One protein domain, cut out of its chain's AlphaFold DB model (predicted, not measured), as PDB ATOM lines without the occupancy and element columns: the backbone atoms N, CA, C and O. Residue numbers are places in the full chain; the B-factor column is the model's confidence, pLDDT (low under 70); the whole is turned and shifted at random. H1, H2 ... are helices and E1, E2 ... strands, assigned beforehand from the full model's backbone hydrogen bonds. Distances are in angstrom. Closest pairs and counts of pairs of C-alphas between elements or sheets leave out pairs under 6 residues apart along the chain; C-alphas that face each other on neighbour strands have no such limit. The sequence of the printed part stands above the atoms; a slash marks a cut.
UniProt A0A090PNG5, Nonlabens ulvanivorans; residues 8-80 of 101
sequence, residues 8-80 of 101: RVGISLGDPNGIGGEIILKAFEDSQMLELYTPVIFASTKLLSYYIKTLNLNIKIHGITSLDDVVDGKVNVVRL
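This is residues 8 to 80 of the 101 residues of a protein of Nonlabens ulvanivorans (UniProt A0A090PNG5). A twisted wall of four parallel strands has two helices, H1 and H3, over one face, at a steep angle to each other; no named helix lies over the other face. The tiny helix H2 sits off the wall, at the end where E2 begins. The printed part has 73 residues, with three named helices and four named strands in the order E1 H1 H2 E2 H3 E3 E4; the sheet's order is E1 E2 E4 E3, and the class is mixed. The whole is compact and rounded, with a radius of gyration of the C-alphas of 11.1 A and spans of 29 by 26 by 16 A.

In the sheet, E1 is residues 8 to 12, from C-alpha 8 at (42.868, -21.984, 3.870); E2 is 37 to 43, 17.9 A long; E4 is 75 to 79, 12.8 A, ending at C-alpha 79 at (50.467, -36.016, -1.302); E3 is 61 to 64. H3 is residues 45 to 54, 14.1 A; H1 is 20 to 27, 10.6 A; H2 is 31 to 34.

The sheet is only just strongly twisted, with C-alphas up to 4.5 A off its best plane. N 11 and O 40 are 2.8 A apart between E1 and E2, N 41 and O 76 2.8 A between E2 and E4, and N 62 and O 75 2.8 A between E4 and E3. E1, H1 H2, E2 form a strand-helix-strand unit, two parallel neighbour strands with helices between; E2, H3, E3 form a split one, with E4 between its strands. Both crossovers are right-handed. H1 is over E2 at a height over the sheet of 9.7 A; H3, on the same face, is over E4 at 11.3 A. H1 and H3 touch, the C-alphas of Glu 22 and Tyr 51 being closest at 7.0 A, at a steep tilt of 69 degrees, only just short of about perpendicular. H2 is only just not on the sheet, with 4 pairs of C-alphas within 10 A. In H1 and H3 every O i to N i+4 pair is within hydrogen-bond range; H2 is too short for one.

The C-alphas farthest apart, those of Thr 54 and Asp 68, are 30.2 A apart. The printed part has no cut, no link is long, and no printed residue is under 70 in pLDDT.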
ATOM      1  N   ARG A   8      42.101 -20.777   4.188       87.94
ATOM      2  CA  ARG A   8      42.868 -21.984   3.870       87.94
ATOM      3  C   ARG A   8      43.900 -22.220   4.963       87.94
ATOM      4  O   ARG A   8      44.720 -21.346   5.234       87.94
ATOM      5  N   VAL A   9      43.856 -23.395   5.583       88.62
ATOM      6  CA  VAL A   9      44.757 -23.756   6.683       88.62
ATOM      7  C   VAL A   9      45.619 -24.928   6.242       88.62
ATOM      8  O   VAL A   9      45.115 -26.028   6.030       88.62
ATOM      9  N   GLY A  10      46.919 -24.682   6.091       89.31
ATOM     10  CA  GLY A  10      47.906 -25.729   5.848       89.31
ATOM     11  C   GLY A  10      48.222 -26.475   7.140       89.31
ATOM     12  O   GLY A  10      48.570 -25.849   8.138       89.31
ATOM     13  N   ILE A  11      48.099 -27.801   7.132       88.94
ATOM     14  CA  ILE A  11      48.284 -28.643   8.317       88.94
ATOM     15  C   ILE A  11      49.272 -29.756   7.989       88.94
ATOM     16  O   ILE A  11      49.002 -30.623   7.160       88.94
ATOM     17  N   SER A  12      50.422 -29.759   8.654       85.94
ATOM     18  CA  SER A  12      51.322 -30.912   8.647       85.94
ATOM     19  C   SER A  12      50.761 -32.013   9.544       85.94
ATOM     20  O   SER A  12      50.328 -31.724  10.659       85.94
ATOM     21  N   LEU A  13      50.831 -33.273   9.113       83.00
ATOM     22  CA  LEU A  13      50.401 -34.400   9.949       83.00
ATOM     23  C   LEU A  13      51.241 -34.554  11.233       83.00
ATOM     24  O   LEU A  13      50.738 -35.041  12.244       83.00
ATOM     25  N   GLY A  14      52.512 -34.140  11.188       78.25
ATOM     26  CA  GLY A  14      53.483 -34.406  12.247       78.25
ATOM     27  C   GLY A  14      53.943 -35.866  12.238       78.25
ATOM     28  O   GLY A  14      54.025 -36.479  11.173       78.25
ATOM     29  N   ASP A  15      54.247 -36.425  13.414       77.56
ATOM     30  CA  ASP A  15      54.662 -37.827  13.546       77.56
ATOM     31  C   ASP A  15      53.480 -38.780  13.250       77.56
ATOM     32  O   ASP A  15      52.487 -38.763  13.987       77.56
ATOM     33  N   PRO A  16      53.580 -39.653  12.229       74.06
ATOM     34  CA  PRO A  16      52.564 -40.660  11.907       74.06
ATOM     35  C   PRO A  16      52.257 -41.674  13.023       74.06
ATOM     36  O   PRO A  16      51.282 -42.421  12.937       74.06
ATOM     37  N   ASN A  17      53.104 -41.798  14.040       72.19
ATOM     38  CA  ASN A  17      52.859 -42.688  15.180       72.19
ATOM     39  C   ASN A  17      52.225 -41.959  16.370       72.19
ATOM     40  O   ASN A  17      51.880 -42.602  17.366       72.19
ATOM     41  N   GLY A  18      52.114 -40.632  16.289       76.44
ATOM     42  CA  GLY A  18      51.474 -39.804  17.296       76.44
ATOM     43  C   GLY A  18      49.971 -39.657  17.066       76.44
ATOM     44  O   GLY A  18      49.401 -40.146  16.094       76.44
ATOM     45  N   ILE A  19      49.325 -38.906  17.955       81.69
ATOM     46  CA  ILE A  19      47.878 -38.644  17.907       81.69
ATOM     47  C   ILE A  19      47.488 -37.495  16.960       81.69
ATOM     48  O   ILE A  19      46.308 -37.187  16.820       81.69
ATOM     49  N   GLY A  20      48.456 -36.840  16.306       82.62
ATOM     50  CA  GLY A  20      48.209 -35.658  15.469       82.62
ATOM     51  C   GLY A  20      47.202 -35.928  14.350       82.62
ATOM     52  O   GLY A  20      46.238 -35.182  14.190       82.62
ATOM     53  N   GLY A  21      47.359 -37.048  13.639       85.25
ATOM     54  CA  GLY A  21      46.422 -37.459  12.592       85.25
ATOM     55  C   GLY A  21      45.002 -37.720  13.099       85.25
ATOM     56  O   GLY A  21      44.044 -37.378  12.410       85.25
ATOM     57  N   GLU A  22      44.855 -38.265  14.309       86.06
ATOM     58  CA  GLU A  22      43.547 -38.473  14.937       86.06
ATOM     59  C   GLU A  22      42.864 -37.138  15.250       86.06
ATOM     60  O   GLU A  22      41.707 -36.943  14.881       86.06
ATOM     61  N   ILE A  23      43.580 -36.216  15.901       89.25
ATOM     62  CA  ILE A  23      43.033 -34.912  16.299       89.25
ATOM     63  C   ILE A  23      42.590 -34.129  15.065       89.25
ATOM     64  O   ILE A  23      41.489 -33.585  15.051       89.25
ATOM     65  N   ILE A  24      43.418 -34.106  14.014       90.06
ATOM     66  CA  ILE A  24      43.098 -33.407  12.763       90.06
ATOM     67  C   ILE A  24      41.824 -33.990  12.145       90.06
ATOM     68  O   ILE A  24      40.910 -33.242  11.811       90.06
ATOM     69  N   LEU A  25      41.735 -35.316  12.006       89.88
ATOM     70  CA  LEU A  25      40.571 -35.943  11.379       89.88
ATOM     71  C   LEU A  25      39.293 -35.748  12.201       89.88
ATOM     72  O   LEU A  25      38.260 -35.448  11.615       89.88
ATOM     73  N   LYS A  26      39.358 -35.845  13.533       89.69
ATOM     74  CA  LYS A  26      38.208 -35.569  14.411       89.69
ATOM     75  C   LYS A  26      37.781 -34.102  14.365       89.69
ATOM     76  O   LYS A  26      36.591 -33.814  14.369       89.69
ATOM     77  N   ALA A  27      38.730 -33.169  14.276       89.69
ATOM     78  CA  ALA A  27      38.429 -31.740  14.203       89.69
ATOM     79  C   ALA A  27      37.677 -31.346  12.921       89.69
ATOM     80  O   ALA A  27      36.898 -30.399  12.947       89.69
ATOM     81  N   PHE A  28      37.897 -32.059  11.812       88.88
ATOM     82  CA  PHE A  28      37.233 -31.797  10.526       88.88
ATOM     83  C   PHE A  28      36.153 -32.823  10.165       88.88
ATOM     84  O   PHE A  28      35.657 -32.815   9.038       88.88
ATOM     85  N   GLU A  29      35.790 -33.710  11.094       88.25
ATOM     86  CA  GLU A  29      34.623 -34.582  10.938       88.25
ATOM     87  C   GLU A  29      33.323 -33.766  10.975       88.25
ATOM     88  O   GLU A  29      32.377 -34.071  10.248       88.25
ATOM     89  N   ASP A  30      33.304 -32.686  11.759       87.62
ATOM     90  CA  ASP A  30      32.204 -31.731  11.782       87.62
ATOM     91  C   ASP A  30      32.227 -30.839  10.529       87.62
ATOM     92  O   ASP A  30      33.144 -30.044  10.306       87.62
ATOM     93  N   SER A  31      31.182 -30.937   9.705       82.88
ATOM     94  CA  SER A  31      31.057 -30.153   8.475       82.88
ATOM     95  C   SER A  31      30.950 -28.647   8.721       82.88
ATOM     96  O   SER A  31      31.298 -27.873   7.831       82.88
ATOM     97  N   GLN A  32      30.527 -28.213   9.914       86.44
ATOM     98  CA  GLN A  32      30.481 -26.791  10.276       86.44
ATOM     99  C   GLN A  32      31.885 -26.167  10.266       86.44
ATOM    100  O   GLN A  32      32.052 -24.989   9.949       86.44
ATOM    101  N   MET A  33      32.921 -26.967  10.536       85.50
ATOM    102  CA  MET A  33      34.311 -26.511  10.459       85.50
ATOM    103  C   MET A  33      34.745 -26.242   9.015       85.50
ATOM    104  O   MET A  33      35.549 -25.340   8.779       85.50
ATOM    105  N   LEU A  34      34.177 -26.966   8.044       85.56
ATOM    106  CA  LEU A  34      34.467 -26.805   6.615       85.56
ATOM    107  C   LEU A  34      33.807 -25.555   6.001       85.56
ATOM    108  O   LEU A  34      34.229 -25.091   4.939       85.56
ATOM    109  N   GLU A  35      32.807 -24.982   6.677       84.62
ATOM    110  CA  GLU A  35      32.196 -23.696   6.304       84.62
ATOM    111  C   GLU A  35      33.064 -22.491   6.686       84.62
ATOM    112  O   GLU A  35      32.890 -21.405   6.142       84.62
ATOM    113  N   LEU A  36      33.984 -22.665   7.640       84.50
ATOM    114  CA  LEU A  36      34.861 -21.600   8.134       84.50
ATOM    115  C   LEU A  36      36.301 -21.765   7.646       84.50
ATOM    116  O   LEU A  36      36.986 -20.774   7.368       84.50
ATOM    117  N   TYR A  37      36.755 -23.011   7.533       88.12
ATOM    118  CA  TYR A  37      38.123 -23.365   7.194       88.12
ATOM    119  C   TYR A  37      38.155 -24.337   6.025       88.12
ATOM    120  O   TYR A  37      37.331 -25.236   5.901       88.12
ATOM    121  N   THR A  38      39.157 -24.194   5.169       90.31
ATOM    122  CA  THR A  38      39.468 -25.180   4.130       90.31
ATOM    123  C   THR A  38      40.800 -25.833   4.485       90.31
ATOM    124  O   THR A  38      41.855 -25.241   4.228       90.31
ATOM    125  N   PRO A  39      40.782 -27.004   5.147       91.56
ATOM    126  CA  PRO A  39      42.004 -27.658   5.582       91.56
ATOM    127  C   PRO A  39      42.736 -28.279   4.392       91.56
ATOM    128  O   PRO A  39      42.151 -28.993   3.572       91.56
ATOM    129  N   VAL A  40      44.038 -28.012   4.334       92.50
ATOM    130  CA  VAL A  40      44.990 -28.565   3.370       92.50
ATOM    131  C   VAL A  40      46.024 -29.362   4.156       92.50
ATOM    132  O   VAL A  40      46.955 -28.808   4.738       92.50
ATOM    133  N   ILE A  41      45.829 -30.675   4.219       91.31
ATOM    134  CA  ILE A  41      46.647 -31.593   5.006       91.31
ATOM    135  C   ILE A  41      47.803 -32.107   4.152       91.31
ATOM    136  O   ILE A  41      47.607 -32.732   3.111       91.31
ATOM    137  N   PHE A  42      49.021 -31.904   4.623       88.62
ATOM    138  CA  PHE A  42      50.233 -32.412   3.998       88.62
ATOM    139  C   PHE A  42      50.564 -33.788   4.583       88.62
ATOM    140  O   PHE A  42      51.088 -33.897   5.694       88.62
ATOM    141  N   ALA A  43      50.189 -34.854   3.868       86.19
ATOM    142  CA  ALA A  43      50.284 -36.228   4.366       86.19
ATOM    143  C   ALA A  43      50.232 -37.283   3.246       86.19
ATOM    144  O   ALA A  43      49.924 -37.003   2.088       86.19
ATOM    145  N   SER A  44      50.467 -38.549   3.603       84.38
ATOM    146  CA  SER A  44      50.118 -39.679   2.737       84.38
ATOM    147  C   SER A  44      48.608 -39.933   2.782       84.38
ATOM    148  O   SER A  44      48.049 -40.236   3.836       84.38
ATOM    149  N   THR A  45      47.937 -39.901   1.630       85.44
ATOM    150  CA  THR A  45      46.504 -40.242   1.531       85.44
ATOM    151  C   THR A  45      46.202 -41.668   1.996       85.44
ATOM    152  O   THR A  45      45.132 -41.919   2.548       85.44
ATOM    153  N   LYS A  46      47.152 -42.601   1.824       84.50
ATOM    154  CA  LYS A  46      47.039 -43.981   2.325       84.50
ATOM    155  C   LYS A  46      47.023 -44.022   3.853       84.50
ATOM    156  O   LYS A  46      46.218 -44.748   4.424       84.50
ATOM    157  N   LEU A  47      47.883 -43.228   4.491       84.31
ATOM    158  CA  LEU A  47      47.985 -43.135   5.946       84.31
ATOM    159  C   LEU A  47      46.709 -42.551   6.563       84.31
ATOM    160  O   LEU A  47      46.145 -43.139   7.478       84.31
ATOM    161  N   LEU A  48      46.193 -41.453   6.004       87.50
ATOM    162  CA  LEU A  48      44.922 -40.881   6.459       87.50
ATOM    163  C   LEU A  48      43.751 -41.840   6.229       87.50
ATOM    164  O   LEU A  48      42.921 -42.013   7.111       87.50
ATOM    165  N   SER A  49      43.710 -42.524   5.081       88.19
ATOM    166  CA  SER A  49      42.686 -43.545   4.813       88.19
ATOM    167  C   SER A  49      42.737 -44.695   5.822       88.19
ATOM    168  O   SER A  49      41.697 -45.251   6.172       88.19
ATOM    169  N   TYR A  50      43.937 -45.059   6.283       87.75
ATOM    170  CA  TYR A  50      44.116 -46.029   7.358       87.75
ATOM    171  C   TYR A  50      43.535 -45.496   8.673       87.75
ATOM    172  O   TYR A  50      42.687 -46.168   9.247       87.75
ATOM    173  N   TYR A  51      43.874 -44.271   9.093       88.38
ATOM    174  CA  TYR A  51      43.299 -43.672  10.304       88.38
ATOM    175  C   TYR A  51      41.779 -43.571  10.267       88.38
ATOM    176  O   TYR A  51      41.137 -43.943  11.237       88.38
ATOM    177  N   ILE A  52      41.190 -43.133   9.151       90.38
ATOM    178  CA  ILE A  52      39.731 -43.024   9.003       90.38
ATOM    179  C   ILE A  52      39.063 -44.381   9.245       90.38
ATOM    180  O   ILE A  52      38.072 -44.458   9.966       90.38
ATOM    181  N   LYS A  53      39.637 -45.460   8.697       89.56
ATOM    182  CA  LYS A  53      39.143 -46.828   8.913       89.56
ATOM    183  C   LYS A  53      39.365 -47.308  10.345       89.56
ATOM    184  O   LYS A  53      38.449 -47.860  10.937       89.56
ATOM    185  N   THR A  54      40.560 -47.113  10.899       87.81
ATOM    186  CA  THR A  54      40.919 -47.569  12.251       87.81
ATOM    187  C   THR A  54      40.126 -46.846  13.339       87.81
ATOM    188  O   THR A  54      39.752 -47.463  14.329       87.81
ATOM    189  N   LEU A  55      39.854 -45.556  13.148       87.44
ATOM    190  CA  LEU A  55      39.105 -44.705  14.075       87.44
ATOM    191  C   LEU A  55      37.599 -44.682  13.776       87.44
ATOM    192  O   LEU A  55      36.843 -44.057  14.512       87.44
ATOM    193  N   ASN A  56      37.172 -45.364  12.709       89.50
ATOM    194  CA  ASN A  56      35.781 -45.496  12.287       89.50
ATOM    195  C   ASN A  56      35.065 -44.145  12.052       89.50
ATOM    196  O   ASN A  56      33.883 -44.000  12.364       89.50
ATOM    197  N   LEU A  57      35.799 -43.172  11.498       89.38
ATOM    198  CA  LEU A  57      35.334 -41.803  11.241       89.38
ATOM    199  C   LEU A  57      34.555 -41.718   9.925       89.38
ATOM    200  O   LEU A  57      34.919 -42.363   8.937       89.38
ATOM    201  N   ASN A  58      33.535 -40.861   9.864       88.31
ATOM    202  CA  ASN A  58      32.724 -40.669   8.653       88.31
ATOM    203  C   ASN A  58      33.161 -39.436   7.843       88.31
ATOM    204  O   ASN A  58      32.353 -38.593   7.453       88.31
ATOM    205  N   ILE A  59      34.462 -39.329   7.581       89.12
ATOM    206  CA  ILE A  59      35.068 -38.185   6.893       89.12
ATOM    207  C   ILE A  59      35.515 -38.553   5.477       89.12
ATOM    208  O   ILE A  59      36.058 -39.631   5.221       89.12
ATOM    209  N   LYS A  60      35.303 -37.635   4.530       88.19
ATOM    210  CA  LYS A  60      35.733 -37.787   3.135       88.19
ATOM    211  C   LYS A  60      36.942 -36.904   2.863       88.19
ATOM    212  O   LYS A  60      36.853 -35.682   2.944       88.19
ATOM    213  N   ILE A  61      38.050 -37.533   2.485       90.50
ATOM    214  CA  ILE A  61      39.276 -36.838   2.086       90.50
ATOM    215  C   ILE A  61      39.358 -36.686   0.567       90.50
ATOM    216  O   ILE A  61      38.968 -37.581  -0.188       90.50
ATOM    217  N   HIS A  62      39.894 -35.558   0.119       90.94
ATOM    218  CA  HIS A  62      40.125 -35.235  -1.281       90.94
ATOM    219  C   HIS A  62      41.628 -35.133  -1.540       90.94
ATOM    220  O   HIS A  62      42.290 -34.221  -1.058       90.94
ATOM    221  N   GLY A  63      42.189 -36.108  -2.255       88.88
ATOM    222  CA  GLY A  63      43.605 -36.089  -2.612       88.88
ATOM    223  C   GLY A  63      43.869 -35.097  -3.740       88.88
ATOM    224  O   GLY A  63      43.277 -35.239  -4.806       88.88
ATOM    225  N   ILE A  64      44.773 -34.150  -3.512       90.19
ATOM    226  CA  ILE A  64      45.185 -33.124  -4.477       90.19
ATOM    227  C   ILE A  64      46.681 -33.239  -4.789       90.19
ATOM    228  O   ILE A  64      47.459 -33.771  -3.985       90.19
ATOM    229  N   THR A  65      47.077 -32.766  -5.974       84.88
ATOM    230  CA  THR A  65      48.479 -32.800  -6.432       84.88
ATOM    231  C   THR A  65      49.120 -31.418  -6.358       84.88
ATOM    232  O   THR A  65      50.261 -31.322  -5.911       84.88
ATOM    233  N   SER A  66      48.387 -30.362  -6.730       84.69
ATOM    234  CA  SER A  66      48.799 -28.968  -6.535       84.69
ATOM    235  C   SER A  66      47.896 -28.250  -5.529       84.69
ATOM    236  O   SER A  66      46.764 -28.662  -5.281       84.69
ATOM    237  N   LEU A  67      48.386 -27.138  -4.977       84.56
ATOM    238  CA  LEU A  67      47.595 -26.215  -4.153       84.56
ATOM    239  C   LEU A  67      46.512 -25.480  -4.960       84.56
ATOM    240  O   LEU A  67      45.566 -24.950  -4.377       84.56
ATOM    241  N   ASP A  68      46.626 -25.469  -6.287       86.19
ATOM    242  CA  ASP A  68      45.611 -24.920  -7.190       86.19
ATOM    243  C   ASP A  68      44.345 -25.788  -7.245       86.19
ATOM    244  O   ASP A  68      43.256 -25.272  -7.478       86.19
ATOM    245  N   ASP A  69      44.468 -27.089  -6.952       88.06
ATOM    246  CA  ASP A  69      43.360 -28.052  -6.970       88.06
ATOM    247  C   ASP A  69      42.548 -28.059  -5.660       88.06
ATOM    248  O   ASP A  69      41.690 -28.919  -5.455       88.06
ATOM    249  N   VAL A  70      42.838 -27.144  -4.726       89.00
ATOM    250  CA  VAL A  70      42.163 -27.082  -3.423       89.00
ATOM    251  C   VAL A  70      40.675 -26.793  -3.611       89.00
ATOM    252  O   VAL A  70      40.288 -25.761  -4.161       89.00
ATOM    253  N   VAL A  71      39.838 -27.691  -3.086       88.62
ATOM    254  CA  VAL A  71      38.380 -27.561  -3.115       88.62
ATOM    255  C   VAL A  71      37.876 -27.081  -1.759       88.62
ATOM    256  O   VAL A  71      38.025 -27.777  -0.750       88.62
ATOM    257  N   ASP A  72      37.247 -25.909  -1.741       87.62
ATOM    258  CA  ASP A  72      36.635 -25.351  -0.533       87.62
ATOM    259  C   ASP A  72      35.482 -26.247  -0.035       87.62
ATOM    260  O   ASP A  72      34.785 -26.900  -0.818       87.62
ATOM    261  N   GLY A  73      35.292 -26.311   1.286       86.50
ATOM    262  CA  GLY A  73      34.270 -27.166   1.905       86.50
ATOM    263  C   GLY A  73      34.616 -28.661   1.922       86.50
ATOM    264  O   GLY A  73      33.760 -29.495   2.222       86.50
ATOM    265  N   LYS A  74      35.859 -29.028   1.589       89.12
ATOM    266  CA  LYS A  74      36.371 -30.403   1.658       89.12
ATOM    267  C   LYS A  74      37.685 -30.468   2.423       89.12
ATOM    268  O   LYS A  74      38.413 -29.484   2.534       89.12
ATOM    269  N   VAL A  75      38.007 -31.668   2.900       91.44
ATOM    270  CA  VAL A  75      39.315 -31.961   3.485       91.44
ATOM    271  C   VAL A  75      40.297 -32.298   2.377       91.44
ATOM    272  O   VAL A  75      40.243 -33.390   1.812       91.44
ATOM    273  N   ASN A  76      41.180 -31.358   2.054       92.38
ATOM    274  CA  ASN A  76      42.156 -31.523   0.985       92.38
ATOM    275  C   ASN A  76      43.426 -32.164   1.540       92.38
ATOM    276  O   ASN A  76      43.883 -31.805   2.621       92.38
ATOM    277  N   VAL A  77      44.005 -33.105   0.803       91.44
ATOM    278  CA  VAL A  77      45.225 -33.812   1.192       91.44
ATOM    279  C   VAL A  77      46.246 -33.699   0.073       91.44
ATOM    280  O   VAL A  77      46.084 -34.320  -0.977       91.44
ATOM    281  N   VAL A  78      47.315 -32.945   0.312       89.19
ATOM    282  CA  VAL A  78      48.460 -32.847  -0.596       89.19
ATOM    283  C   VAL A  78      49.378 -34.034  -0.342       89.19
ATOM    284  O   VAL A  78      49.905 -34.218   0.761       89.19
ATOM    285  N   ARG A  79      49.581 -34.851  -1.376       81.56
ATOM    286  CA  ARG A  79      50.467 -36.016  -1.302       81.56
ATOM    287  C   ARG A  79      51.934 -35.569  -1.319       81.56
ATOM    288  O   ARG A  79      52.491 -35.354  -2.389       81.56
ATOM    289  N   LEU A  80      52.573 -35.532  -0.151       70.50
ATOM    290  CA  LEU A  80      54.026 -35.310  -0.035       70.50
ATOM    291  C   LEU A  80      54.828 -36.612   0.124       70.50
ATOM    292  O   LEU A  80      55.902 -36.763  -0.448       70.50
TER     293      LEU A  80